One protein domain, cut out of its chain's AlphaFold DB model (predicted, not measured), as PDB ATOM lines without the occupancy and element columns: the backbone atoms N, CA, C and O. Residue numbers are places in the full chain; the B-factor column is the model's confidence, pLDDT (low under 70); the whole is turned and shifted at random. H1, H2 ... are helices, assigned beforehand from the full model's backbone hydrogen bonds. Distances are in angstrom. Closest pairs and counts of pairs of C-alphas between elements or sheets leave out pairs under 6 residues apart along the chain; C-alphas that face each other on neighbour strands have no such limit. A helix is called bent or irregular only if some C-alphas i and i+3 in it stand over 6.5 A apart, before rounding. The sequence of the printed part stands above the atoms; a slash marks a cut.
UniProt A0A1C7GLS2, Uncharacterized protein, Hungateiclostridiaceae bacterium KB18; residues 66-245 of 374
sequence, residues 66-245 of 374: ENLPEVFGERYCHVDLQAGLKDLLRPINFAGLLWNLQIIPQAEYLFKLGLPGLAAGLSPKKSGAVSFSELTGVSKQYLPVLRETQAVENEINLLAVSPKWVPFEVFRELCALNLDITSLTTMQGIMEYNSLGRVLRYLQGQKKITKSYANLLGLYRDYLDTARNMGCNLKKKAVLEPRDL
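Overview. This is residues 66 to 245 of the 374 residues of an uncharacterized protein of Hungateiclostridiaceae bacterium KB18 (UniProt A0A1C7GLS2). A chain of short helices is wound in stacked turns along one long axis, with H8, H10 and H12 in one row and H7, H9 and H11 in another beside it. A cluster of H3, H4 and H5, with H1 and H2 beyond it, makes one end; H12 and H13 make the other. The 180 printed residues hold 13 named helices, H1 to H13 in chain order, and no named strand; the class is all helix. The whole is only just loose, close to compact, with a radius of gyration of the C-alphas of 19.1 A, and elongated, spanning 61 by 33 by 24 A.

Along the chain. The longest helix, H12, is residues 213 to 229, 24.1 A, from C-alpha 213 at (31.395, -21.448, -7.488) to C-alpha 229 at (36.774, -10.475, 13.264). Before it come H11, residues 196 to 209, 20.0 A; H10, 181 to 190, 14.4 A; H9, 168 to 176; H8, 153 to 161; H7, 140 to 149, 14.8 A; H6, 132 to 136; H5, 116 to 121; H4, 105 to 112; H3, 94 to 103, 14.5 A; H2, 81 to 85; and H1, 68 to 72, beginning at (3.229, -43.952, -16.237). H13 is residues 237 to 240. H7 and H11 are irregular: C-alphas 141 and 144 are 7.2 A apart, C-alphas 205 and 208 7.6 A.

Arrangement. H12 touches H10, closest C-alphas Ser 183 and Ala 214, 5.4 A, the same way at a shallow tilt of 33 degrees, only just short of steep. H10 touches H8, Leu 158 and Gln 188, 6.2 A, the same way at a shallow 11 degrees. With residues 203 to 209 alone, H11 touches H12, Lys 207 and Tyr 213, 7.1 A. H9 touches H11, Val 170 and Gly 197, 5.6 A, and H7, Thr 149 and Cys 175, 6.4 A. H8 and H9, a helical hairpin, only just touch, with 3 pairs of C-alphas within 8 A. H6 touches H8, Thr 136 and Ile 156, 6.8 A. H5 touches H3, Leu 97 and Ala 120, 3.8 A, about perpendicular at 82 degrees, and forms a helical hairpin with H4, Ala 107 and Ala 119, 4.4 A. H1 touches H2, Leu 68 and Gln 82, 5.9 A. H13 and H12 are close but not clearly touching, Leu 224 and Leu 240, 7.2 A. Every O i to N i+4 pair is within hydrogen-bond range in H1, H2, H4, H5, H6, H8, H9, H10 and H12, but 5 of 6 in H3, 4 of 6 in H7 and 8 of 10 in H11; H13 is too short for such a pair.

Size, cuts and confidence. The C-alphas farthest apart, Glu 70 and Gly 231, are 64.3 A apart. The printed part has no cut and no long link. Its mean pLDDT is 91.4; residues 127 to 128 are under 70.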
ATOM      1  N   GLU A  66       5.963 -41.598 -20.398       91.38
ATOM      2  CA  GLU A  66       5.066 -42.230 -21.383       91.38
ATOM      3  C   GLU A  66       4.421 -43.531 -20.891       91.38
ATOM      4  O   GLU A  66       3.289 -43.829 -21.255       91.38
ATOM      5  N   ASN A  67       5.103 -44.297 -20.033       92.62
ATOM      6  CA  ASN A  67       4.567 -45.548 -19.488       92.62
ATOM      7  C   ASN A  67       3.904 -45.384 -18.108       92.62
ATOM      8  O   ASN A  67       3.444 -46.369 -17.531       92.62
ATOM      9  N   LEU A  68       3.842 -44.168 -17.552       94.25
ATOM     10  CA  LEU A  68       3.229 -43.952 -16.237       94.25
ATOM     11  C   LEU A  68       1.741 -44.339 -16.188       94.25
ATOM     12  O   LEU A  68       1.365 -44.956 -15.188       94.25
ATOM     13  N   PRO A  69       0.906 -44.063 -17.216       96.12
ATOM     14  CA  PRO A  69      -0.492 -44.495 -17.208       96.12
ATOM     15  C   PRO A  69      -0.655 -46.018 -17.185       96.12
ATOM     16  O   PRO A  69      -1.563 -46.529 -16.537       96.12
ATOM     17  N   GLU A  70       0.245 -46.761 -17.835       95.50
ATOM     18  CA  GLU A  70       0.231 -48.231 -17.825       95.50
ATOM     19  C   GLU A  70       0.589 -48.787 -16.437       95.50
ATOM     20  O   GLU A  70      -0.038 -49.730 -15.958       95.50
ATOM     21  N   VAL A  71       1.579 -48.184 -15.770       94.62
ATOM     22  CA  VAL A  71       2.108 -48.677 -14.487       94.62
ATOM     23  C   VAL A  71       1.247 -48.255 -13.292       94.62
ATOM     24  O   VAL A  71       1.043 -49.046 -12.371       94.62
ATOM     25  N   PHE A  72       0.763 -47.011 -13.276       95.25
ATOM     26  CA  PHE A  72       0.068 -46.413 -12.128       95.25
ATOM     27  C   PHE A  72      -1.414 -46.107 -12.392       95.25
ATOM     28  O   PHE A  72      -2.115 -45.692 -11.467       95.25
ATOM     29  N   GLY A  73      -1.895 -46.324 -13.620       94.56
ATOM     30  CA  GLY A  73      -3.210 -45.885 -14.080       94.56
ATOM     31  C   GLY A  73      -3.235 -44.408 -14.492       94.56
ATOM     32  O   GLY A  73      -2.310 -43.645 -14.221       94.56
ATOM     33  N   GLU A  74      -4.353 -43.981 -15.089       93.94
ATOM     34  CA  GLU A  74      -4.621 -42.581 -15.487       93.94
ATOM     35  C   GLU A  74      -4.502 -41.580 -14.321       93.94
ATOM     36  O   GLU A  74      -4.292 -40.382 -14.511       93.94
ATOM     37  N   ARG A  75      -4.681 -42.059 -13.084       94.44
ATOM     38  CA  ARG A  75      -4.527 -41.265 -11.865       94.44
ATOM     39  C   ARG A  75      -3.844 -42.077 -10.782       94.44
ATOM     40  O   ARG A  75      -4.312 -43.154 -10.427       94.44
ATOM     41  N   TYR A  76      -2.826 -41.482 -10.174       95.62
ATOM     42  CA  TYR A  76      -2.232 -41.968  -8.936       95.62
ATOM     43  C   TYR A  76      -2.698 -41.079  -7.782       95.62
ATOM     44  O   TYR A  76      -2.498 -39.861  -7.803       95.62
ATOM     45  N   CYS A  77      -3.359 -41.672  -6.787       94.62
ATOM     46  CA  CYS A  77      -4.116 -40.937  -5.770       94.62
ATOM     47  C   CYS A  77      -5.124 -39.969  -6.429       94.62
ATOM     48  O   CYS A  77      -6.157 -40.393  -6.947       94.62
ATOM     49  N   HIS A  78      -4.815 -38.672  -6.450       94.94
ATOM     50  CA  HIS A  78      -5.677 -37.616  -6.985       94.94
ATOM     51  C   HIS A  78      -4.980 -36.743  -8.043       94.94
ATOM     52  O   HIS A  78      -5.452 -35.637  -8.333       94.94
ATOM     53  N   VAL A  79      -3.863 -37.218  -8.608       96.62
ATOM     54  CA  VAL A  79      -3.071 -36.503  -9.617       96.62
ATOM     55  C   VAL A  79      -2.826 -37.354 -10.860       96.62
ATOM     56  O   VAL A  79      -2.806 -38.582 -10.796       96.62
ATOM     57  N   ASP A  80      -2.621 -36.677 -11.985       97.12
ATOM     58  CA  ASP A  80      -2.129 -37.262 -13.231       97.12
ATOM     59  C   ASP A  80      -0.598 -37.131 -13.250       97.12
ATOM     60  O   ASP A  80      -0.053 -36.023 -13.340       97.12
ATOM     61  N   LEU A  81       0.095 -38.263 -13.089       96.81
ATOM     62  CA  LEU A  81       1.557 -38.287 -13.034       96.81
ATOM     63  C   LEU A  81       2.189 -37.983 -14.393       96.81
ATOM     64  O   LEU A  81       3.222 -37.318 -14.425       96.81
ATOM     65  N   GLN A  82       1.588 -38.439 -15.496       96.00
ATOM     66  CA  GLN A  82       2.126 -38.206 -16.835       96.00
ATOM     67  C   GLN A  82       2.078 -36.714 -17.155       96.00
ATOM     68  O   GLN A  82       3.109 -36.121 -17.471       96.00
ATOM     69  N   ALA A  83       0.909 -36.086 -17.004       95.81
ATOM     70  CA  ALA A  83       0.736 -34.669 -17.300       95.81
ATOM     71  C   ALA A  83       1.572 -33.775 -16.374       95.81
ATOM     72  O   ALA A  83       2.207 -32.830 -16.836       95.81
ATOM     73  N   GLY A  84       1.608 -34.071 -15.069       94.56
ATOM     74  CA  GLY A  84       2.313 -33.232 -14.097       94.56
ATOM     75  C   GLY A  84       3.841 -33.333 -14.137       94.56
ATOM     76  O   GLY A  84       4.513 -32.459 -13.588       94.56
ATOM     77  N   LEU A  85       4.397 -34.375 -14.768       94.75
ATOM     78  CA  LEU A  85       5.845 -34.601 -14.868       94.75
ATOM     79  C   LEU A  85       6.402 -34.429 -16.287       94.75
ATOM     80  O   LEU A  85       7.619 -34.447 -16.446       94.75
ATOM     81  N   LYS A  86       5.551 -34.249 -17.307       91.06
ATOM     82  CA  LYS A  86       5.953 -34.214 -18.725       91.06
ATOM     83  C   LYS A  86       7.053 -33.197 -19.038       91.06
ATOM     84  O   LYS A  86       7.967 -33.509 -19.789       91.06
ATOM     85  N   ASP A  87       6.974 -32.014 -18.433       87.75
ATOM     86  CA  ASP A  87       7.895 -30.900 -18.696       87.75
ATOM     87  C   ASP A  87       9.015 -30.792 -17.644       87.75
ATOM     88  O   ASP A  87       9.634 -29.740 -17.470       87.75
ATOM     89  N   LEU A  88       9.258 -31.851 -16.868       88.19
ATOM     90  CA  LEU A  88      10.276 -31.842 -15.825       88.19
ATOM     91  C   LEU A  88      11.683 -31.867 -16.446       88.19
ATOM     92  O   LEU A  88      12.071 -32.824 -17.107       88.19
ATOM     93  N   LEU A  89      12.485 -30.838 -16.169       83.62
ATOM     94  CA  LEU A  89      13.831 -30.665 -16.737       83.62
ATOM     95  C   LEU A  89      14.936 -31.195 -15.812       83.62
ATOM     96  O   LEU A  89      16.128 -30.977 -16.028       83.62
ATOM     97  N   ARG A  90      14.556 -31.873 -14.729       80.69
ATOM     98  CA  ARG A  90      15.460 -32.230 -13.637       80.69
ATOM     99  C   ARG A  90      15.092 -33.562 -12.999       80.69
ATOM    100  O   ARG A  90      13.930 -33.959 -13.024       80.69
ATOM    101  N   PRO A  91      16.052 -34.220 -12.341       85.50
ATOM    102  CA  PRO A  91      15.757 -35.401 -11.558       85.50
ATOM    103  C   PRO A  91      14.980 -35.011 -10.287       85.50
ATOM    104  O   PRO A  91      15.166 -33.921  -9.721       85.50
ATOM    105  N   ILE A  92      14.118 -35.917  -9.836       88.50
ATOM    106  CA  ILE A  92      13.378 -35.821  -8.574       88.50
ATOM    107  C   ILE A  92      13.427 -37.155  -7.841       88.50
ATOM    108  O   ILE A  92      13.525 -38.214  -8.461       88.50
ATOM    109  N   ASN A  93      13.297 -37.125  -6.520       89.31
ATOM    110  CA  ASN A  93      13.049 -38.319  -5.724       89.31
ATOM    111  C   ASN A  93      11.630 -38.844  -6.013       89.31
ATOM    112  O   ASN A  93      10.685 -38.561  -5.278       89.31
ATOM    113  N   PHE A  94      11.466 -39.581  -7.116       91.62
ATOM    114  CA  PHE A  94      10.164 -40.059  -7.583       91.62
ATOM    115  C   PHE A  94       9.508 -41.021  -6.586       91.62
ATOM    116  O   PHE A  94       8.318 -40.904  -6.310       91.62
ATOM    117  N   ALA A  95      10.286 -41.909  -5.957       89.69
ATOM    118  CA  ALA A  95       9.785 -42.760  -4.878       89.69
ATOM    119  C   ALA A  95       9.264 -41.924  -3.693       89.69
ATOM    120  O   ALA A  95       8.192 -42.204  -3.157       89.69
ATOM    121  N   GLY A  96       9.990 -40.863  -3.325       90.44
ATOM    122  CA  GLY A  96       9.561 -39.886  -2.325       90.44
ATOM    123  C   GLY A  96       8.282 -39.152  -2.725       90.44
ATOM    124  O   GLY A  96       7.395 -38.998  -1.895       90.44
ATOM    125  N   LEU A  97       8.129 -38.777  -3.998       93.88
ATOM    126  CA  LEU A  97       6.892 -38.189  -4.517       93.88
ATOM    127  C   LEU A  97       5.700 -39.139  -4.362       93.88
ATOM    128  O   LEU A  97       4.674 -38.735  -3.820       93.88
ATOM    129  N   LEU A  98       5.836 -40.390  -4.812       94.56
ATOM    130  CA  LEU A  98       4.771 -41.392  -4.722       94.56
ATOM    131  C   LEU A  98       4.343 -41.636  -3.273       94.56
ATOM    132  O   LEU A  98       3.150 -41.752  -3.000       94.56
ATOM    133  N   TRP A  99       5.311 -41.682  -2.355       92.62
ATOM    134  CA  TRP A  99       5.061 -41.788  -0.920       92.62
ATOM    135  C   TRP A  99       4.347 -40.543  -0.381       92.62
ATOM    136  O   TRP A  99       3.298 -40.643   0.252       92.62
ATOM    137  N   ASN A 100       4.866 -39.352  -0.680       93.50
ATOM    138  CA  ASN A 100       4.316 -38.091  -0.194       93.50
ATOM    139  C   ASN A 100       2.874 -37.863  -0.660       93.50
ATOM    140  O   ASN A 100       2.063 -37.390   0.130       93.50
ATOM    141  N   LEU A 101       2.528 -38.241  -1.894       95.25
ATOM    142  CA  LEU A 101       1.157 -38.156  -2.412       95.25
ATOM    143  C   LEU A 101       0.165 -39.052  -1.651       95.25
ATOM    144  O   LEU A 101      -1.014 -38.721  -1.592       95.25
ATOM    145  N   GLN A 102       0.624 -40.154  -1.049       93.25
ATOM    146  CA  GLN A 102      -0.232 -41.039  -0.251       93.25
ATOM    147  C   GLN A 102      -0.481 -40.508   1.163       93.25
ATOM    148  O   GLN A 102      -1.543 -40.757   1.730       93.25
ATOM    149  N   ILE A 103       0.505 -39.825   1.755       91.62
ATOM    150  CA  ILE A 103       0.509 -39.534   3.199       91.62
ATOM    151  C   ILE A 103       0.461 -38.042   3.557       91.62
ATOM    152  O   ILE A 103       0.151 -37.710   4.700       91.62
ATOM    153  N   ILE A 104       0.756 -37.133   2.621       91.56
ATOM    154  CA  ILE A 104       0.807 -35.685   2.862       91.56
ATOM    155  C   ILE A 104      -0.111 -34.966   1.856       91.56
ATOM    156  O   ILE A 104       0.290 -34.752   0.710       91.56
ATOM    157  N   PRO A 105      -1.306 -34.495   2.263       91.69
ATOM    158  CA  PRO A 105      -2.228 -33.777   1.371       91.69
ATOM    159  C   PRO A 105      -1.603 -32.549   0.686       91.69
ATOM    160  O   PRO A 105      -1.925 -32.205  -0.449       91.69
ATOM    161  N   GLN A 106      -0.654 -31.888   1.350       93.69
ATOM    162  CA  GLN A 106       0.074 -30.747   0.798       93.69
ATOM    163  C   GLN A 106       0.976 -31.125  -0.390       93.69
ATOM    164  O   GLN A 106       1.271 -30.260  -1.217       93.69
ATOM    165  N   ALA A 107       1.393 -32.389  -0.518       94.62
ATOM    166  CA  ALA A 107       2.136 -32.857  -1.687       94.62
ATOM    167  C   ALA A 107       1.250 -32.838  -2.938       94.62
ATOM    168  O   ALA A 107       1.674 -32.334  -3.976       94.62
ATOM    169  N   GLU A 108      -0.006 -33.285  -2.824       95.19
ATOM    170  CA  GLU A 108      -0.999 -33.165  -3.896       95.19
ATOM    171  C   GLU A 108      -1.230 -31.695  -4.266       95.19
ATOM    172  O   GLU A 108      -1.229 -31.345  -5.447       95.19
ATOM    173  N   TYR A 109      -1.379 -30.820  -3.266       94.75
ATOM    174  CA  TYR A 109      -1.547 -29.384  -3.490       94.75
ATOM    175  C   TYR A 109      -0.380 -28.778  -4.286       94.75
ATOM    176  O   TYR A 109      -0.608 -28.104  -5.292       94.75
ATOM    177  N   LEU A 110       0.869 -29.038  -3.880       95.31
ATOM    178  CA  LEU A 110       2.063 -28.552  -4.583       95.31
ATOM    179  C   LEU A 110       2.188 -29.148  -5.989       95.31
ATOM    180  O   LEU A 110       2.529 -28.431  -6.930       95.31
ATOM    181  N   PHE A 111       1.863 -30.432  -6.152       96.25
ATOM    182  CA  PHE A 111       1.877 -31.096  -7.450       96.25
ATOM    183  C   PHE A 111       0.863 -30.463  -8.410       96.25
ATOM    184  O   PHE A 111       1.220 -30.078  -9.520       96.25
ATOM    185  N   LYS A 112      -0.381 -30.246  -7.961       95.62
ATOM    186  CA  LYS A 112      -1.432 -29.560  -8.738       95.62
ATOM    187  C   LYS A 112      -1.110 -28.092  -9.011       95.62
ATOM    188  O   LYS A 112      -1.581 -27.521  -9.990       95.62
ATOM    189  N   LEU A 113      -0.275 -27.476  -8.175       95.19
ATOM    190  CA  LEU A 113       0.307 -26.169  -8.448       95.19
ATOM    191  C   LEU A 113       1.464 -26.213  -9.457       95.19
ATOM    192  O   LEU A 113       2.026 -25.153  -9.711       95.19
ATOM    193  N   GLY A 114       1.812 -27.351 -10.057       95.31
ATOM    194  CA  GLY A 114       2.904 -27.453 -11.029       95.31
ATOM    195  C   GLY A 114       4.292 -27.385 -10.391       95.31
ATOM    196  O   GLY A 114       5.234 -26.927 -11.028       95.31
ATOM    197  N   LEU A 115       4.421 -27.792  -9.124       95.56
ATOM    198  CA  LEU A 115       5.690 -27.834  -8.385       95.56
ATOM    199  C   LEU A 115       6.022 -29.272  -7.934       95.56
ATOM    200  O   LEU A 115       6.204 -29.519  -6.736       95.56
ATOM    201  N   PRO A 116       6.106 -30.246  -8.862       94.75
ATOM    202  CA  PRO A 116       6.300 -31.657  -8.523       94.75
ATOM    203  C   PRO A 116       7.614 -31.927  -7.777       94.75
ATOM    204  O   PRO A 116       7.651 -32.778  -6.893       94.75
ATOM    205  N   GLY A 117       8.679 -31.163  -8.053       91.94
ATOM    206  CA  GLY A 117       9.948 -31.280  -7.326       91.94
ATOM    207  C   GLY A 117       9.835 -30.915  -5.841       91.94
ATOM    208  O   GLY A 117      10.435 -31.578  -4.997       91.94
ATOM    209  N   LEU A 118       9.015 -29.914  -5.497       93.00
ATOM    210  CA  LEU A 118       8.744 -29.572  -4.096       93.00
ATOM    211  C   LEU A 118       7.819 -30.587  -3.432       93.00
ATOM    212  O   LEU A 118       8.026 -30.914  -2.268       93.00
ATOM    213  N   ALA A 119       6.836 -31.112  -4.166       94.62
ATOM    214  CA  ALA A 119       5.995 -32.199  -3.674       94.62
ATOM    215  C   ALA A 119       6.835 -33.446  -3.331       94.62
ATOM    216  O   ALA A 119       6.632 -34.060  -2.285       94.62
ATOM    217  N   ALA A 120       7.834 -33.770  -4.161       92.62
ATOM    218  CA  ALA A 120       8.764 -34.877  -3.938       92.62
ATOM    219  C   ALA A 120       9.663 -34.679  -2.705       92.62
ATOM    220  O   ALA A 120       9.936 -35.631  -1.979       92.62
ATOM    221  N   GLY A 121      10.120 -33.446  -2.461       88.44
ATOM    222  CA  GLY A 121      10.996 -33.102  -1.335       88.44
ATOM    223  C   GLY A 121      10.273 -32.786  -0.023       88.44
ATOM    224  O   GLY A 121      10.925 -32.488   0.975       88.44
ATOM    225  N   LEU A 122       8.937 -32.815  -0.004       88.88
ATOM    226  CA  LEU A 122       8.165 -32.339   1.136       88.88
ATOM    227  C   LEU A 122       8.403 -33.199   2.388       88.88
ATOM    228  O   LEU A 122       8.223 -34.414   2.378       88.88
ATOM    229  N   SER A 123       8.782 -32.554   3.493       82.19
ATOM    230  CA  SER A 123       8.951 -33.225   4.784       82.19
ATOM    231  C   SER A 123       7.605 -33.423   5.495       82.19
ATOM    232  O   SER A 123       6.815 -32.474   5.548       82.19
ATOM    233  N   PRO A 124       7.378 -34.568   6.174       75.69
ATOM    234  CA  PRO A 124       6.206 -34.771   7.026       75.69
ATOM    235  C   PRO A 124       6.027 -33.694   8.102       75.69
ATOM    236  O   PRO A 124       4.908 -33.428   8.509       75.69
ATOM    237  N   LYS A 125       7.094 -33.000   8.528       73.69
ATOM    238  CA  LYS A 125       6.995 -31.888   9.494       73.69
ATOM    239  C   LYS A 125       6.166 -30.700   8.991       73.69
ATOM    240  O   LYS A 125       5.752 -29.878   9.800       73.69
ATOM    241  N   LYS A 126       5.936 -30.594   7.678       70.69
ATOM    242  CA  LYS A 126       5.073 -29.571   7.068       70.69
ATOM    243  C   LYS A 126       3.606 -30.022   6.954       70.69
ATOM    244  O   LYS A 126       2.797 -29.297   6.373       70.69
ATOM    245  N   SER A 127       3.243 -31.185   7.511       63.91
ATOM    246  CA  SER A 127       1.852 -31.638   7.600       63.91
ATOM    247  C   SER A 127       1.064 -30.686   8.504       63.91
ATOM    248  O   SER A 127       1.240 -30.687   9.720       63.91
ATOM    249  N   GLY A 128       0.228 -29.837   7.911       69.25
ATOM    250  CA  GLY A 128      -0.561 -28.835   8.638       69.25
ATOM    251  C   GLY A 128      -0.459 -27.427   8.064       69.25
ATOM    252  O   GLY A 128      -1.315 -26.604   8.370       69.25
ATOM    253  N   ALA A 129       0.515 -27.157   7.188       77.69
ATOM    254  CA  ALA A 129       0.517 -25.920   6.416       77.69
ATOM    255  C   ALA A 129      -0.729 -25.875   5.515       77.69
ATOM    256  O   ALA A 129      -1.011 -26.832   4.782       77.69
ATOM    257  N   VAL A 130      -1.477 -24.775   5.590       80.25
ATOM    258  CA  VAL A 130      -2.741 -24.574   4.866       80.25
ATOM    259  C   VAL A 130      -2.570 -23.700   3.628       80.25
ATOM    260  O   VAL A 130      -3.421 -23.712   2.739       80.25
ATOM    261  N   SER A 131      -1.464 -22.956   3.532       89.19
ATOM    262  CA  SER A 131      -1.218 -22.024   2.434       89.19
ATOM    263  C   SER A 131       0.116 -22.258   1.720       89.19
ATOM    264  O   SER A 131       1.080 -22.793   2.265       89.19
ATOM    265  N   PHE A 132       0.189 -21.806   0.465       92.00
ATOM    266  CA  PHE A 132       1.433 -21.791  -0.316       92.00
ATOM    267  C   PHE A 132       2.572 -21.063   0.418       92.00
ATOM    268  O   PHE A 132       3.710 -21.532   0.410       92.00
ATOM    269  N   SER A 133       2.260 -19.937   1.068       92.38
ATOM    270  CA  SER A 133       3.250 -19.134   1.784       92.38
ATOM    271  C   SER A 133       3.778 -19.847   3.025       92.38
ATOM    272  O   SER A 133       4.964 -19.755   3.309       92.38
ATOM    273  N   GLU A 134       2.943 -20.607   3.735       90.62
ATOM    274  CA  GLU A 134       3.395 -21.434   4.863       90.62
ATOM    275  C   GLU A 134       4.283 -22.601   4.416       90.62
ATOM    276  O   GLU A 134       5.224 -22.966   5.114       90.62
ATOM    277  N   LEU A 135       4.015 -23.179   3.240       90.81
ATOM    278  CA  LEU A 135       4.807 -24.294   2.707       90.81
ATOM    279  C   LEU A 135       6.198 -23.869   2.228       90.81
ATOM    280  O   LEU A 135       7.171 -24.615   2.395       90.81
ATOM    281  N   THR A 136       6.275 -22.696   1.601       91.56
ATOM    282  CA  THR A 136       7.460 -22.230   0.863       91.56
ATOM    283  C   THR A 136       8.196 -21.076   1.542       91.56
ATOM    284  O   THR A 136       9.337 -20.802   1.196       91.56
ATOM    285  N   GLY A 137       7.561 -20.380   2.486       92.50
ATOM    286  CA  GLY A 137       8.091 -19.157   3.090       92.50
ATOM    287  C   GLY A 137       8.012 -17.920   2.186       92.50
ATOM    288  O   GLY A 137       8.479 -16.857   2.584       92.50
ATOM    289  N   VAL A 138       7.427 -18.023   0.984       94.38
ATOM    290  CA  VAL A 138       7.367 -16.922   0.008       94.38
ATOM    291  C   VAL A 138       5.945 -16.663  -0.487       94.38
ATOM    292  O   VAL A 138       5.087 -17.540  -0.502       94.38
ATOM    293  N   SER A 139       5.675 -15.429  -0.920       94.12
ATOM    294  CA  SER A 139       4.370 -15.053  -1.479       94.12
ATOM    295  C   SER A 139       4.075 -15.780  -2.799       94.12
ATOM    296  O   SER A 139       4.974 -15.996  -3.616       94.12
ATOM    297  N   LYS A 140       2.787 -16.061  -3.066       94.44
ATOM    298  CA  LYS A 140       2.292 -16.658  -4.325       94.44
ATOM    299  C   LYS A 140       2.701 -15.896  -5.589       94.44
ATOM    300  O   LYS A 140       2.675 -16.485  -6.663       94.44
ATOM    301  N   GLN A 141       3.119 -14.634  -5.485       95.25
ATOM    302  CA  GLN A 141       3.664 -13.881  -6.622       95.25
ATOM    303  C   GLN A 141       4.895 -14.546  -7.266       95.25
ATOM    304  O   GLN A 141       5.156 -14.314  -8.438       95.25
ATOM    305  N   TYR A 142       5.642 -15.372  -6.518       96.44
ATOM    306  CA  TYR A 142       6.791 -16.112  -7.047       96.44
ATOM    307  C   TYR A 142       6.392 -17.411  -7.758       96.44
ATOM    308  O   TYR A 142       7.227 -18.018  -8.416       96.44
ATOM    309  N   LEU A 143       5.128 -17.847  -7.679       96.50
ATOM    310  CA  LEU A 143       4.683 -19.105  -8.282       96.50
ATOM    311  C   LEU A 143       5.048 -19.240  -9.776       96.50
ATOM    312  O   LEU A 143       5.519 -20.316 -10.142       96.50
ATOM    313  N   PRO A 144       4.896 -18.207 -10.636       96.44
ATOM    314  CA  PRO A 144       5.305 -18.313 -12.035       96.44
ATOM    315  C   PRO A 144       6.795 -18.624 -12.190       96.44
ATOM    316  O   PRO A 144       7.136 -19.569 -12.896       96.44
ATOM    317  N   VAL A 145       7.671 -17.905 -11.475       96.25
ATOM    318  CA  VAL A 145       9.121 -18.128 -11.578       96.25
ATOM    319  C   VAL A 145       9.539 -19.460 -10.951       96.25
ATOM    320  O   VAL A 145      10.414 -20.119 -11.487       96.25
ATOM    321  N   LEU A 146       8.882 -19.923  -9.879       95.94
ATOM    322  CA  LEU A 146       9.170 -21.242  -9.295       95.94
ATOM    323  C   LEU A 146       8.813 -22.400 -10.233       95.94
ATOM    324  O   LEU A 146       9.510 -23.411 -10.237       95.94
ATOM    325  N   ARG A 147       7.725 -22.269 -11.007       94.50
ATOM    326  CA  ARG A 147       7.353 -23.244 -12.046       94.50
ATOM    327  C   ARG A 147       8.359 -23.231 -13.185       94.50
ATOM    328  O   ARG A 147       8.812 -24.288 -13.605       94.50
ATOM    329  N   GLU A 148       8.704 -22.032 -13.645       93.38
ATOM    330  CA  GLU A 148       9.653 -21.802 -14.732       93.38
ATOM    331  C   GLU A 148      11.036 -22.383 -14.408       93.38
ATOM    332  O   GLU A 148      11.586 -23.138 -15.200       93.38
ATOM    333  N   THR A 149      11.581 -22.077 -13.227       91.94
ATOM    334  CA  THR A 149      12.929 -22.513 -12.833       91.94
ATOM    335  C   THR A 149      12.963 -23.898 -12.192       91.94
ATOM    336  O   THR A 149      14.044 -24.432 -11.952       91.94
ATOM    337  N   GLN A 150      11.800 -24.475 -11.871       92.50
ATOM    338  CA  GLN A 150      11.666 -25.738 -11.136       92.50
ATOM    339  C   GLN A 150      12.535 -25.774  -9.862       92.50
ATOM    340  O   GLN A 150      13.197 -26.780  -9.571       92.50
ATOM    341  N   ALA A 151      12.555 -24.660  -9.118       91.75
ATOM    342  CA  ALA A 151      13.464 -24.425  -7.995       91.75
ATOM    343  C   ALA A 151      13.364 -25.490  -6.886       91.75
ATOM    344  O   ALA A 151      12.275 -25.964  -6.548       91.75
ATOM    345  N   VAL A 152      14.502 -25.844  -6.274       89.31
ATOM    346  CA  VAL A 152      14.520 -26.675  -5.056       89.31
ATOM    347  C   VAL A 152      14.146 -25.888  -3.812       89.31
ATOM    348  O   VAL A 152      14.360 -24.683  -3.721       89.31
ATOM    349  N   GLU A 153      13.726 -26.618  -2.779       90.44
ATOM    350  CA  GLU A 153      13.498 -26.080  -1.438       90.44
ATOM    351  C   GLU A 153      14.655 -25.198  -0.939       90.44
ATOM    352  O   GLU A 153      14.402 -24.107  -0.446       90.44
ATOM    353  N   ASN A 154      15.920 -25.593  -1.122       91.19
ATOM    354  CA  ASN A 154      17.052 -24.793  -0.635       91.19
ATOM    355  C   ASN A 154      17.242 -23.456  -1.375       91.19
ATOM    356  O   ASN A 154      17.672 -22.483  -0.762       91.19
ATOM    357  N   GLU A 155      16.896 -23.377  -2.661       94.56
ATOM    358  CA  GLU A 155      16.912 -22.117  -3.422       94.56
ATOM    359  C   GLU A 155      15.763 -21.215  -2.958       94.56
ATOM    360  O   GLU A 155      15.952 -20.020  -2.730       94.56
ATOM    361  N   ILE A 156      14.582 -21.796  -2.731       95.06
ATOM    362  CA  ILE A 156      13.418 -21.082  -2.192       95.06
ATOM    363  C   ILE A 156      13.687 -20.596  -0.767       95.06
ATOM    364  O   ILE A 156      13.295 -19.487  -0.417       95.06
ATOM    365  N   ASN A 157      14.410 -21.367   0.044       92.88
ATOM    366  CA  ASN A 157      14.791 -20.954   1.389       92.88
ATOM    367  C   ASN A 157      15.658 -19.689   1.357       92.88
ATOM    368  O   ASN A 157      15.425 -18.794   2.164       92.88
ATOM    369  N   LEU A 158      16.589 -19.554   0.400       93.94
ATOM    370  CA  LEU A 158      17.348 -18.306   0.219       93.94
ATOM    371  C   LEU A 158      16.440 -17.120  -0.113       93.94
ATOM    372  O   LEU A 158      16.648 -16.013   0.386       93.94
ATOM    373  N   LEU A 159      15.416 -17.349  -0.932       94.38
ATOM    374  CA  LEU A 159      14.416 -16.337  -1.241       94.38
ATOM    375  C   LEU A 159      13.593 -15.951   0.001       94.38
ATOM    376  O   LEU A 159      13.383 -14.763   0.240       94.38
ATOM    377  N   ALA A 160      13.174 -16.933   0.802       93.31
ATOM    378  CA  ALA A 160      12.365 -16.747   2.007       93.31
ATOM    379  C   ALA A 160      13.110 -16.000   3.122       93.31
ATOM    380  O   ALA A 160      12.519 -15.169   3.808       93.31
ATOM    381  N   VAL A 161      14.410 -16.264   3.297       92.50
ATOM    382  CA  VAL A 161      15.239 -15.585   4.312       92.50
ATOM    383  C   VAL A 161      15.792 -14.239   3.839       92.50
ATOM    384  O   VAL A 161      16.401 -13.517   4.629       92.50
ATOM    385  N   SER A 162      15.611 -13.882   2.562       91.06
ATOM    386  CA  SER A 162      16.082 -12.602   2.041       91.06
ATOM    387  C   SER A 162      15.333 -11.445   2.717       91.06
ATOM    388  O   SER A 162      14.111 -11.346   2.592       91.06
ATOM    389  N   PRO A 163      16.035 -10.495   3.364       81.44
ATOM    390  CA  PRO A 163      15.390  -9.384   4.068       81.44
ATOM    391  C   PRO A 163      14.762  -8.357   3.116       81.44
ATOM    392  O   PRO A 163      14.003  -7.487   3.534       81.44
ATOM    393  N   LYS A 164      15.123  -8.409   1.830       86.50
ATOM    394  CA  LYS A 164      14.627  -7.516   0.783       86.50
ATOM    395  C   LYS A 164      13.955  -8.329  -0.310       86.50
ATOM    396  O   LYS A 164      14.345  -9.468  -0.567       86.50
ATOM    397  N   TRP A 165      13.006  -7.695  -0.993       90.94
ATOM    398  CA  TRP A 165      12.415  -8.245  -2.206       90.94
ATOM    399  C   TRP A 165      13.505  -8.602  -3.225       90.94
ATOM    400  O   TRP A 165      14.425  -7.814  -3.467       90.94
ATOM    401  N   VAL A 166      13.400  -9.801  -3.796       94.50
ATOM    402  CA  VAL A 166      14.334 -10.325  -4.788       94.50
ATOM    403  C   VAL A 166      13.646 -10.254  -6.151       94.50
ATOM    404  O   VAL A 166      12.603 -10.882  -6.331       94.50
ATOM    405  N   PRO A 167      14.205  -9.512  -7.121       96.00
ATOM    406  CA  PRO A 167      13.677  -9.506  -8.479       96.00
ATOM    407  C   PRO A 167      13.661 -10.912  -9.084       96.00
ATOM    408  O   PRO A 167      14.588 -11.688  -8.857       96.00
ATOM    409  N   PHE A 168      12.652 -11.228  -9.900       95.81
ATOM    410  CA  PHE A 168      12.534 -12.556 -10.512       95.81
ATOM    411  C   PHE A 168      13.772 -12.940 -11.334       95.81
ATOM    412  O   PHE A 168      14.231 -14.069 -11.207       95.81
ATOM    413  N   GLU A 169      14.387 -11.998 -12.059       94.56
ATOM    414  CA  GLU A 169      15.633 -12.259 -12.800       94.56
ATOM    415  C   GLU A 169      16.793 -12.674 -11.895       94.56
ATOM    416  O   GLU A 169      17.513 -13.620 -12.191       94.56
ATOM    417  N   VAL A 170      16.922 -12.039 -10.728       95.44
ATOM    418  CA  VAL A 170      17.950 -12.400  -9.746       95.44
ATOM    419  C   VAL A 170      17.729 -13.827  -9.236       95.44
ATOM    420  O   VAL A 170      18.684 -14.564  -9.002       95.44
ATOM    421  N   PHE A 171      16.470 -14.238  -9.070       95.81
ATOM    422  CA  PHE A 171      16.144 -15.599  -8.657       95.81
ATOM    423  C   PHE A 171      16.365 -16.629  -9.778       95.81
ATOM    424  O   PHE A 171      16.841 -17.730  -9.499       95.81
ATOM    425  N   ARG A 172      16.101 -16.274 -11.043       94.44
ATOM    426  CA  ARG A 172      16.458 -17.114 -12.199       94.44
ATOM    427  C   ARG A 172      17.960 -17.338 -12.279       94.44
ATOM    428  O   ARG A 172      18.386 -18.480 -12.399       94.44
ATOM    429  N   GLU A 173      18.750 -16.274 -12.126       92.88
ATOM    430  CA  GLU A 173      20.211 -16.368 -12.085       92.88
ATOM    431  C   GLU A 173      20.686 -17.321 -10.981       92.88
ATOM    432  O   GLU A 173      21.554 -18.152 -11.232       92.88
ATOM    433  N   LEU A 174      20.098 -17.246  -9.777       93.81
ATOM    434  CA  LEU A 174      20.402 -18.181  -8.688       93.81
ATOM    435  C   LEU A 174      20.145 -19.637  -9.098       93.81
ATOM    436  O   LEU A 174      21.023 -20.478  -8.918       93.81
ATOM    437  N   CYS A 175      18.958 -19.930  -9.638       92.19
ATOM    438  CA  CYS A 175      18.580 -21.290 -10.032       92.19
ATOM    439  C   CYS A 175      19.485 -21.816 -11.159       92.19
ATOM    440  O   CYS A 175      19.924 -22.965 -11.118       92.19
ATOM    441  N   ALA A 176      19.840 -20.955 -12.118       88.81
ATOM    442  CA  ALA A 176      20.724 -21.292 -13.232       88.81
ATOM    443  C   ALA A 176      22.158 -21.639 -12.788       88.81
ATOM    444  O   ALA A 176      22.851 -22.391 -13.473       88.81
ATOM    445  N   LEU A 177      22.619 -21.143 -11.629       87.00
ATOM    446  CA  LEU A 177      23.913 -21.559 -11.069       87.00
ATOM    447  C   LEU A 177      23.920 -23.020 -10.611       87.00
ATOM    448  O   LEU A 177      25.004 -23.600 -10.502       87.00
ATOM    449  N   ASN A 178      22.746 -23.592 -10.324       85.50
ATOM    450  CA  ASN A 178      22.570 -24.964  -9.865       85.50
ATOM    451  C   ASN A 178      23.575 -25.367  -8.759       85.50
ATOM    452  O   ASN A 178      24.380 -26.296  -8.884       85.50
ATOM    453  N   LEU A 179      23.558 -24.607  -7.669       88.00
ATOM    454  CA  LEU A 179      24.467 -24.819  -6.551       88.00
ATOM    455  C   LEU A 179      24.027 -26.015  -5.696       88.00
ATOM    456  O   LEU A 179      22.836 -26.275  -5.509       88.00
ATOM    457  N   ASP A 180      25.002 -26.739  -5.147       87.06
ATOM    458  CA  ASP A 180      24.735 -27.769  -4.144       87.06
ATOM    459  C   ASP A 180      24.259 -27.157  -2.812       87.06
ATOM    460  O   ASP A 180      24.317 -25.946  -2.583       87.06
ATOM    461  N   ILE A 181      23.775 -28.020  -1.915       87.44
ATOM    462  CA  ILE A 181      23.221 -27.612  -0.619       87.44
ATOM    463  C   ILE A 181      24.252 -26.826   0.200       87.44
ATOM    464  O   ILE A 181      23.911 -25.793   0.769       87.44
ATOM    465  N   THR A 182      25.508 -27.277   0.229       89.81
ATOM    466  CA  THR A 182      26.581 -26.624   0.988       89.81
ATOM    467  C   THR A 182      26.845 -25.218   0.460       89.81
ATOM    468  O   THR A 182      26.885 -24.271   1.237       89.81
ATOM    469  N   SER A 183      26.933 -25.064  -0.858       92.88
ATOM    470  CA  SER A 183      27.133 -23.788  -1.540       92.88
ATOM    471  C   SER A 183      25.975 -22.817  -1.284       92.88
ATOM    472  O   SER A 183      26.211 -21.637  -1.016       92.88
ATOM    473  N   LEU A 184      24.726 -23.297  -1.303       94.12
ATOM    474  CA  LEU A 184      23.553 -22.486  -0.954       94.12
ATOM    475  C   LEU A 184      23.585 -22.054   0.521       94.12
ATOM    476  O   LEU A 184      23.330 -20.889   0.816       94.12
ATOM    477  N   THR A 185      23.968 -22.939   1.446       93.81
ATOM    478  CA  THR A 185      24.143 -22.586   2.867       93.81
ATOM    479  C   THR A 185      25.256 -21.553   3.067       93.81
ATOM    480  O   THR A 185      25.069 -20.581   3.797       93.81
ATOM    481  N   THR A 186      26.396 -21.695   2.384       94.62
ATOM    482  CA  THR A 186      27.469 -20.688   2.412       94.62
ATOM    483  C   THR A 186      26.976 -19.344   1.874       94.62
ATOM    484  O   THR A 186      27.241 -18.300   2.474       94.62
ATOM    485  N   MET A 187      26.203 -19.354   0.782       94.88
ATOM    486  CA  MET A 187      25.589 -18.149   0.226       94.88
ATOM    487  C   MET A 187      24.624 -17.486   1.216       94.88
ATOM    488  O   MET A 187      24.675 -16.266   1.367       94.88
ATOM    489  N   GLN A 188      23.807 -18.264   1.933       94.06
ATOM    490  CA  GLN A 188      22.923 -17.747   2.981       94.06
ATOM    491  C   GLN A 188      23.701 -16.967   4.041       94.06
ATOM    492  O   GLN A 188      23.294 -15.872   4.425       94.06
ATOM    493  N   GLY A 189      24.848 -17.492   4.479       93.38
ATOM    494  CA  GLY A 189      25.715 -16.778   5.409       93.38
ATOM    495  C   GLY A 189      26.224 -15.460   4.816       93.38
ATOM    496  O   GLY A 189      26.222 -14.424   5.478       93.38
ATOM    497  N   ILE A 190      26.662 -15.448   3.559       94.88
ATOM    498  CA  ILE A 190      27.122 -14.212   2.901       94.88
ATOM    499  C   ILE A 190      25.985 -13.173   2.821       94.88
ATOM    500  O   ILE A 190      26.230 -11.966   2.930       94.88
ATOM    501  N   MET A 191      24.734 -13.623   2.692       93.38
ATOM    502  CA  MET A 191      23.562 -12.747   2.660       93.38
ATOM    503  C   MET A 191      23.302 -11.990   3.975       93.38
ATOM    504  O   MET A 191      22.574 -10.999   3.960       93.38
ATOM    505  N   GLU A 192      23.942 -12.366   5.089       91.12
ATOM    506  CA  GLU A 192      23.958 -11.552   6.319       91.12
ATOM    507  C   GLU A 192      24.589 -10.169   6.095       91.12
ATOM    508  O   GLU A 192      24.282  -9.212   6.806       91.12
ATOM    509  N   TYR A 193      25.486 -10.056   5.112       91.06
ATOM    510  CA  TYR A 193      26.261  -8.846   4.850       91.06
ATOM    511  C   TYR A 193      25.820  -8.107   3.587       91.06
ATOM    512  O   TYR A 193      26.016  -6.895   3.472       91.06
ATOM    513  N   ASN A 194      25.266  -8.825   2.606       90.88
ATOM    514  CA  ASN A 194      24.973  -8.277   1.286       90.88
ATOM    515  C   ASN A 194      23.662  -8.838   0.714       90.88
ATOM    516  O   ASN A 194      23.214  -9.912   1.093       90.88
ATOM    517  N   SER A 195      23.017  -8.128  -0.215       92.31
ATOM    518  CA  SER A 195      21.794  -8.651  -0.842       92.31
ATOM    519  C   SER A 195      22.115  -9.751  -1.854       92.31
ATOM    520  O   SER A 195      23.142  -9.683  -2.530       92.31
ATOM    521  N   LEU A 196      21.202 -10.711  -2.035       93.69
ATOM    522  CA  LEU A 196      21.371 -11.829  -2.974       93.69
ATOM    523  C   LEU A 196      21.820 -11.372  -4.375       93.69
ATOM    524  O   LEU A 196      22.811 -11.866  -4.903       93.69
ATOM    525  N   GLY A 197      21.167 -10.356  -4.946       93.56
ATOM    526  CA  GLY A 197      21.535  -9.843  -6.272       93.56
ATOM    527  C   GLY A 197      22.909  -9.165  -6.344       93.56
ATOM    528  O   GLY A 197      23.504  -9.097  -7.418       93.56
ATOM    529  N   ARG A 198      23.442  -8.662  -5.225       93.75
ATOM    530  CA  ARG A 198      24.827  -8.167  -5.165       93.75
ATOM    531  C   ARG A 198      25.815  -9.320  -5.043       93.75
ATOM    532  O   ARG A 198      26.819  -9.309  -5.746       93.75
ATOM    533  N   VAL A 199      25.490 -10.327  -4.230       94.25
ATOM    534  CA  VAL A 199      26.288 -11.554  -4.097       94.25
ATOM    535  C   VAL A 199      26.442 -12.244  -5.452       94.25
ATOM    536  O   VAL A 199      27.568 -12.461  -5.884       94.25
ATOM    537  N   LEU A 200      25.347 -12.509  -6.169       93.75
ATOM    538  CA  LEU A 200      25.387 -13.179  -7.476       93.75
ATOM    539  C   LEU A 200      26.235 -12.415  -8.498       93.75
ATOM    540  O   LEU A 200      27.140 -12.988  -9.107       93.75
ATOM    541  N   ARG A 201      26.017 -11.102  -8.613       94.25
ATOM    542  CA  ARG A 201      26.778 -10.235  -9.522       94.25
ATOM    543  C   ARG A 201      28.270 -10.225  -9.192       94.25
ATOM    544  O   ARG A 201      29.111 -10.257 -10.088       94.25
ATOM    545  N   TYR A 202      28.601 -10.184  -7.905       94.44
ATOM    546  CA  TYR A 202      29.982 -10.229  -7.451       94.44
ATOM    547  C   TYR A 202      30.631 -11.583  -7.765       94.44
ATOM    548  O   TYR A 202      31.711 -11.617  -8.349       94.44
ATOM    549  N   LEU A 203      29.946 -12.698  -7.490       92.31
ATOM    550  CA  LEU A 203      30.433 -14.043  -7.811       92.31
ATOM    551  C   LEU A 203      30.671 -14.235  -9.313       92.31
ATOM    552  O   LEU A 203      31.698 -14.783  -9.707       92.31
ATOM    553  N   GLN A 204      29.759 -13.761 -10.165       89.31
ATOM    554  CA  GLN A 204      29.938 -13.791 -11.621       89.31
ATOM    555  C   GLN A 204      31.182 -12.995 -12.050       89.31
ATOM    556  O   GLN A 204      31.985 -13.493 -12.841       89.31
ATOM    557  N   GLY A 205      31.394 -11.802 -11.482       89.25
ATOM    558  CA  GLY A 205      32.576 -10.976 -11.753       89.25
ATOM    559  C   GLY A 205      33.895 -11.599 -11.276       89.25
ATOM    560  O   GLY A 205      34.933 -11.393 -11.903       89.25
ATOM    561  N   GLN A 206      33.856 -12.394 -10.206       87.62
ATOM    562  CA  GLN A 206      35.026 -13.037  -9.596       87.62
ATOM    563  C   GLN A 206      35.244 -14.487 -10.075       87.62
ATOM    564  O   GLN A 206      36.207 -15.135  -9.661       87.62
ATOM    565  N   LYS A 207      34.406 -15.011 -10.986       81.38
ATOM    566  CA  LYS A 207      34.446 -16.413 -11.452       81.38
ATOM    567  C   LYS A 207      35.823 -16.856 -11.959       81.38
ATOM    568  O   LYS A 207      36.179 -18.014 -11.813       81.38
ATOM    569  N   LYS A 208      36.622 -15.941 -12.517       81.69
ATOM    570  CA  LYS A 208      37.970 -16.240 -13.035       81.69
ATOM    571  C   LYS A 208      38.984 -16.641 -11.952       81.69
ATOM    572  O   LYS A 208      40.016 -17.202 -12.294       81.69
ATOM    573  N   ILE A 209      38.708 -16.362 -10.675       77.00
ATOM    574  CA  ILE A 209      39.634 -16.631  -9.562       77.00
ATOM    575  C   ILE A 209      39.693 -18.121  -9.215       77.00
ATOM    576  O   ILE A 209      40.738 -18.622  -8.806       77.00
ATOM    577  N   THR A 210      38.587 -18.853  -9.365       76.38
ATOM    578  CA  THR A 210      38.514 -20.262  -8.954       76.38
ATOM    579  C   THR A 210      37.838 -21.122 -10.017       76.38
ATOM    580  O   THR A 210      37.129 -20.632 -10.889       76.38
ATOM    581  N   LYS A 211      38.049 -22.440  -9.944       76.12
ATOM    582  CA  LYS A 211      37.472 -23.395 -10.904       76.12
ATOM    583  C   LYS A 211      35.976 -23.663 -10.683       76.12
ATOM    584  O   LYS A 211      35.323 -24.168 -11.592       76.12
ATOM    585  N   SER A 212      35.431 -23.368  -9.499       84.31
ATOM    586  CA  SER A 212      34.042 -23.673  -9.130       84.31
ATOM    587  C   SER A 212      33.430 -22.579  -8.252       84.31
ATOM    588  O   SER A 212      34.114 -21.961  -7.438       84.31
ATOM    589  N   TYR A 213      32.114 -22.378  -8.364       87.12
ATOM    590  CA  TYR A 213      31.395 -21.448  -7.488       87.12
ATOM    591  C   TYR A 213      31.472 -21.846  -6.011       87.12
ATOM    592  O   TYR A 213      31.521 -20.958  -5.168       87.12
ATOM    593  N   ALA A 214      31.547 -23.144  -5.697       87.12
ATOM    594  CA  ALA A 214      31.710 -23.629  -4.328       87.12
ATOM    595  C   ALA A 214      32.991 -23.079  -3.671       87.12
ATOM    596  O   ALA A 214      32.933 -22.504  -2.587       87.12
ATOM    597  N   ASN A 215      34.133 -23.160  -4.365       88.50
ATOM    598  CA  ASN A 215      35.400 -22.633  -3.849       88.50
ATOM    599  C   ASN A 215      35.369 -21.106  -3.723       88.50
ATOM    600  O   ASN A 215      35.894 -20.555  -2.759       88.50
ATOM    601  N   LEU A 216      34.746 -20.421  -4.687       92.25
ATOM    602  CA  LEU A 216      34.604 -18.967  -4.648       92.25
ATOM    603  C   LEU A 216      33.723 -18.499  -3.484       92.25
ATOM    604  O   LEU A 216      34.056 -17.522  -2.820       92.25
ATOM    605  N   LEU A 217      32.611 -19.193  -3.237       94.25
ATOM    606  CA  LEU A 217      31.711 -18.935  -2.115       94.25
ATOM    607  C   LEU A 217      32.419 -19.149  -0.779       94.25
ATOM    608  O   LEU A 217      32.310 -18.290   0.091       94.25
ATOM    609  N   GLY A 218      33.173 -20.245  -0.641       93.06
ATOM    610  CA  GLY A 218      33.992 -20.509   0.544       93.06
ATOM    611  C   GLY A 218      34.985 -19.379   0.806       93.06
ATOM    612  O   GLY A 218      34.913 -18.732   1.845       93.06
ATOM    613  N   LEU A 219      35.810 -19.040  -0.193       93.88
ATOM    614  CA  LEU A 219      36.775 -17.939  -0.100       93.88
ATOM    615  C   LEU A 219      36.109 -16.607   0.275       93.88
ATOM    616  O   LEU A 219      36.642 -15.837   1.073       93.88
ATOM    617  N   TYR A 220      34.945 -16.313  -0.311       96.31
ATOM    618  CA  TYR A 220      34.239 -15.066  -0.044       96.31
ATOM    619  C   TYR A 220      33.675 -15.017   1.377       96.31
ATOM    620  O   TYR A 220      33.800 -13.991   2.049       96.31
ATOM    621  N   ARG A 221      33.088 -16.119   1.853       95.75
ATOM    622  CA  ARG A 221      32.587 -16.214   3.225       95.75
ATOM    623  C   ARG A 221      33.726 -16.096   4.239       95.75
ATOM    624  O   ARG A 221      33.612 -15.272   5.144       95.75
ATOM    625  N   ASP A 222      34.825 -16.819   4.036       94.19
ATOM    626  CA  ASP A 222      35.999 -16.794   4.920       94.19
ATOM    627  C   ASP A 222      36.603 -15.386   5.018       94.19
ATOM    628  O   ASP A 222      36.939 -14.908   6.107       94.19
ATOM    629  N   TYR A 223      36.671 -14.672   3.891       96.19
ATOM    630  CA  TYR A 223      37.099 -13.276   3.861       96.19
ATOM    631  C   TYR A 223      36.175 -12.367   4.686       96.19
ATOM    632  O   TYR A 223      36.664 -11.568   5.484       96.19
ATOM    633  N   LEU A 224      34.852 -12.475   4.523       96.19
ATOM    634  CA  LEU A 224      33.895 -11.637   5.256       96.19
ATOM    635  C   LEU A 224      33.898 -11.927   6.762       96.19
ATOM    636  O   LEU A 224      33.795 -10.992   7.561       96.19
ATOM    637  N   ASP A 225      34.043 -13.191   7.157       93.69
ATOM    638  CA  ASP A 225      34.195 -13.581   8.561       93.69
ATOM    639  C   ASP A 225      35.514 -13.041   9.139       93.69
ATOM    640  O   ASP A 225      35.524 -12.453  10.223       93.69
ATOM    641  N   THR A 226      36.615 -13.120   8.386       92.31
ATOM    642  CA  THR A 226      37.908 -12.538   8.788       92.31
ATOM    643  C   THR A 226      37.821 -11.015   8.919       92.31
ATOM    644  O   THR A 226      38.243 -10.451   9.928       92.31
ATOM    645  N   ALA A 227      37.202 -10.333   7.952       94.94
ATOM    646  CA  ALA A 227      36.982  -8.890   7.989       94.94
ATOM    647  C   ALA A 227      36.109  -8.476   9.188       94.94
ATOM    648  O   ALA A 227      36.402  -7.476   9.846       94.94
ATOM    649  N   ARG A 228      35.069  -9.259   9.514       94.19
ATOM    650  CA  ARG A 228      34.246  -9.071  10.721       94.19
ATOM    651  C   ARG A 228      35.101  -9.175  11.986       94.19
ATOM    652  O   ARG A 228      35.036  -8.282  12.826       94.19
ATOM    653  N   ASN A 229      35.916 -10.224  12.099       89.38
ATOM    654  CA  ASN A 229      36.774 -10.475  13.264       89.38
ATOM    655  C   ASN A 229      37.832  -9.381  13.460       89.38
ATOM    656  O   ASN A 229      38.140  -9.011  14.589       89.38
ATOM    657  N   MET A 230      38.334  -8.818  12.360       88.81
ATOM    658  CA  MET A 230      39.266  -7.687  12.352       88.81
ATOM    659  C   MET A 230      38.578  -6.326  12.572       88.81
ATOM    660  O   MET A 230      39.229  -5.285  12.499       88.81
ATOM    661  N   GLY A 231      37.261  -6.294  12.813       91.50
ATOM    662  CA  GLY A 231      36.515  -5.060  13.069       91.50
ATOM    663  C   GLY A 231      36.372  -4.145  11.847       91.50
ATOM    664  O   GLY A 231      36.114  -2.948  11.994       91.50
ATOM    665  N   CYS A 232      36.537  -4.671  10.630       92.00
ATOM    666  CA  CYS A 232      36.363  -3.890   9.411       92.00
ATOM    667  C   CYS A 232      34.917  -3.391   9.268       92.00
ATOM    668  O   CYS A 232      33.947  -4.057   9.631       92.00
ATOM    669  N   ASN A 233      34.753  -2.209   8.669       92.81
ATOM    670  CA  ASN A 233      33.427  -1.645   8.433       92.81
ATOM    671  C   ASN A 233      32.731  -2.330   7.242       92.81
ATOM    672  O   ASN A 233      32.822  -1.874   6.100       92.81
ATOM    673  N   LEU A 234      31.964  -3.376   7.546       91.56
ATOM    674  CA  LEU A 234      31.183  -4.183   6.601       91.56
ATOM    675  C   LEU A 234      29.987  -3.452   5.965       91.56
ATOM    676  O   LEU A 234      29.236  -4.048   5.205       91.56
ATOM    677  N   LYS A 235      29.790  -2.153   6.223       90.44
ATOM    678  CA  LYS A 235      28.832  -1.330   5.462       90.44
ATOM    679  C   LYS A 235      29.462  -0.734   4.200       90.44
ATOM    680  O   LYS A 235      28.747  -0.277   3.310       90.44
ATOM    681  N   LYS A 236      30.799  -0.710   4.105       93.88
ATOM    682  CA  LYS A 236      31.513  -0.137   2.957       93.88
ATOM    683  C   LYS A 236      31.548  -1.129   1.799       93.88
ATOM    684  O   LYS A 236      32.033  -2.247   1.944       93.88
ATOM    685  N   LYS A 237      31.137  -0.678   0.609       92.94
ATOM    686  CA  LYS A 237      31.181  -1.490  -0.618       92.94
ATOM    687  C   LYS A 237      32.575  -2.057  -0.907       92.94
ATOM    688  O   LYS A 237      32.661  -3.219  -1.258       92.94
ATOM    689  N   ALA A 238      33.637  -1.276  -0.712       93.31
ATOM    690  CA  ALA A 238      35.010  -1.734  -0.946       93.31
ATOM    691  C   ALA A 238      35.443  -2.895  -0.027       93.31
ATOM    692  O   ALA A 238      36.314  -3.663  -0.411       93.31
ATOM    693  N   VAL A 239      34.831  -3.014   1.160       93.50
ATOM    694  CA  VAL A 239      35.048  -4.143   2.080       93.50
ATOM    695  C   VAL A 239      34.137  -5.305   1.707       93.50
ATOM    696  O   VAL A 239      34.567  -6.440   1.723       93.50
ATOM    697  N   LEU A 240      32.878  -5.052   1.348       94.81
ATOM    698  CA  LEU A 240      31.962  -6.129   0.966       94.81
ATOM    699  C   LEU A 240      32.327  -6.778  -0.372       94.81
ATOM    700  O   LEU A 240      32.082  -7.961  -0.554       94.81
ATOM    701  N   GLU A 241      32.850  -6.011  -1.321       94.94
ATOM    702  CA  GLU A 241      33.101  -6.420  -2.706       94.94
ATOM    703  C   GLU A 241      34.495  -5.935  -3.135       94.94
ATOM    704  O   GLU A 241      34.602  -5.017  -3.961       94.94
ATOM    705  N   PRO A 242      35.577  -6.481  -2.546       94.44
ATOM    706  CA  PRO A 242      36.927  -6.120  -2.951       94.44
ATOM    707  C   PRO A 242      37.156  -6.456  -4.429       94.44
ATOM    708  O   PRO A 242      36.624  -7.420  -4.967       94.44
ATOM    709  N   ARG A 243      37.968  -5.655  -5.124       91.81
ATOM    710  CA  ARG A 243      38.239  -5.893  -6.553       91.81
ATOM    711  C   ARG A 243      38.958  -7.225  -6.786       91.81
ATOM    712  O   ARG A 243      38.651  -7.909  -7.760       91.81
ATOM    713  N   ASP A 244      39.889  -7.552  -5.896       91.06
ATOM    714  CA  ASP A 244      40.628  -8.810  -5.864       91.06
ATOM    715  C   ASP A 244      40.377  -9.497  -4.519       91.06
ATOM    716  O   ASP A 244      40.981  -9.154  -3.497       91.06
ATOM    717  N   LEU A 245      39.432 -10.438  -4.523       94.06
ATOM    718  CA  LEU A 245      39.031 -11.163  -3.326       94.06
ATOM    719  C   LEU A 245      40.177 -11.977  -2.726       94.06
ATOM    720  O   LEU A 245      40.328 -12.003  -1.508       94.06
TER     721      LEU A 245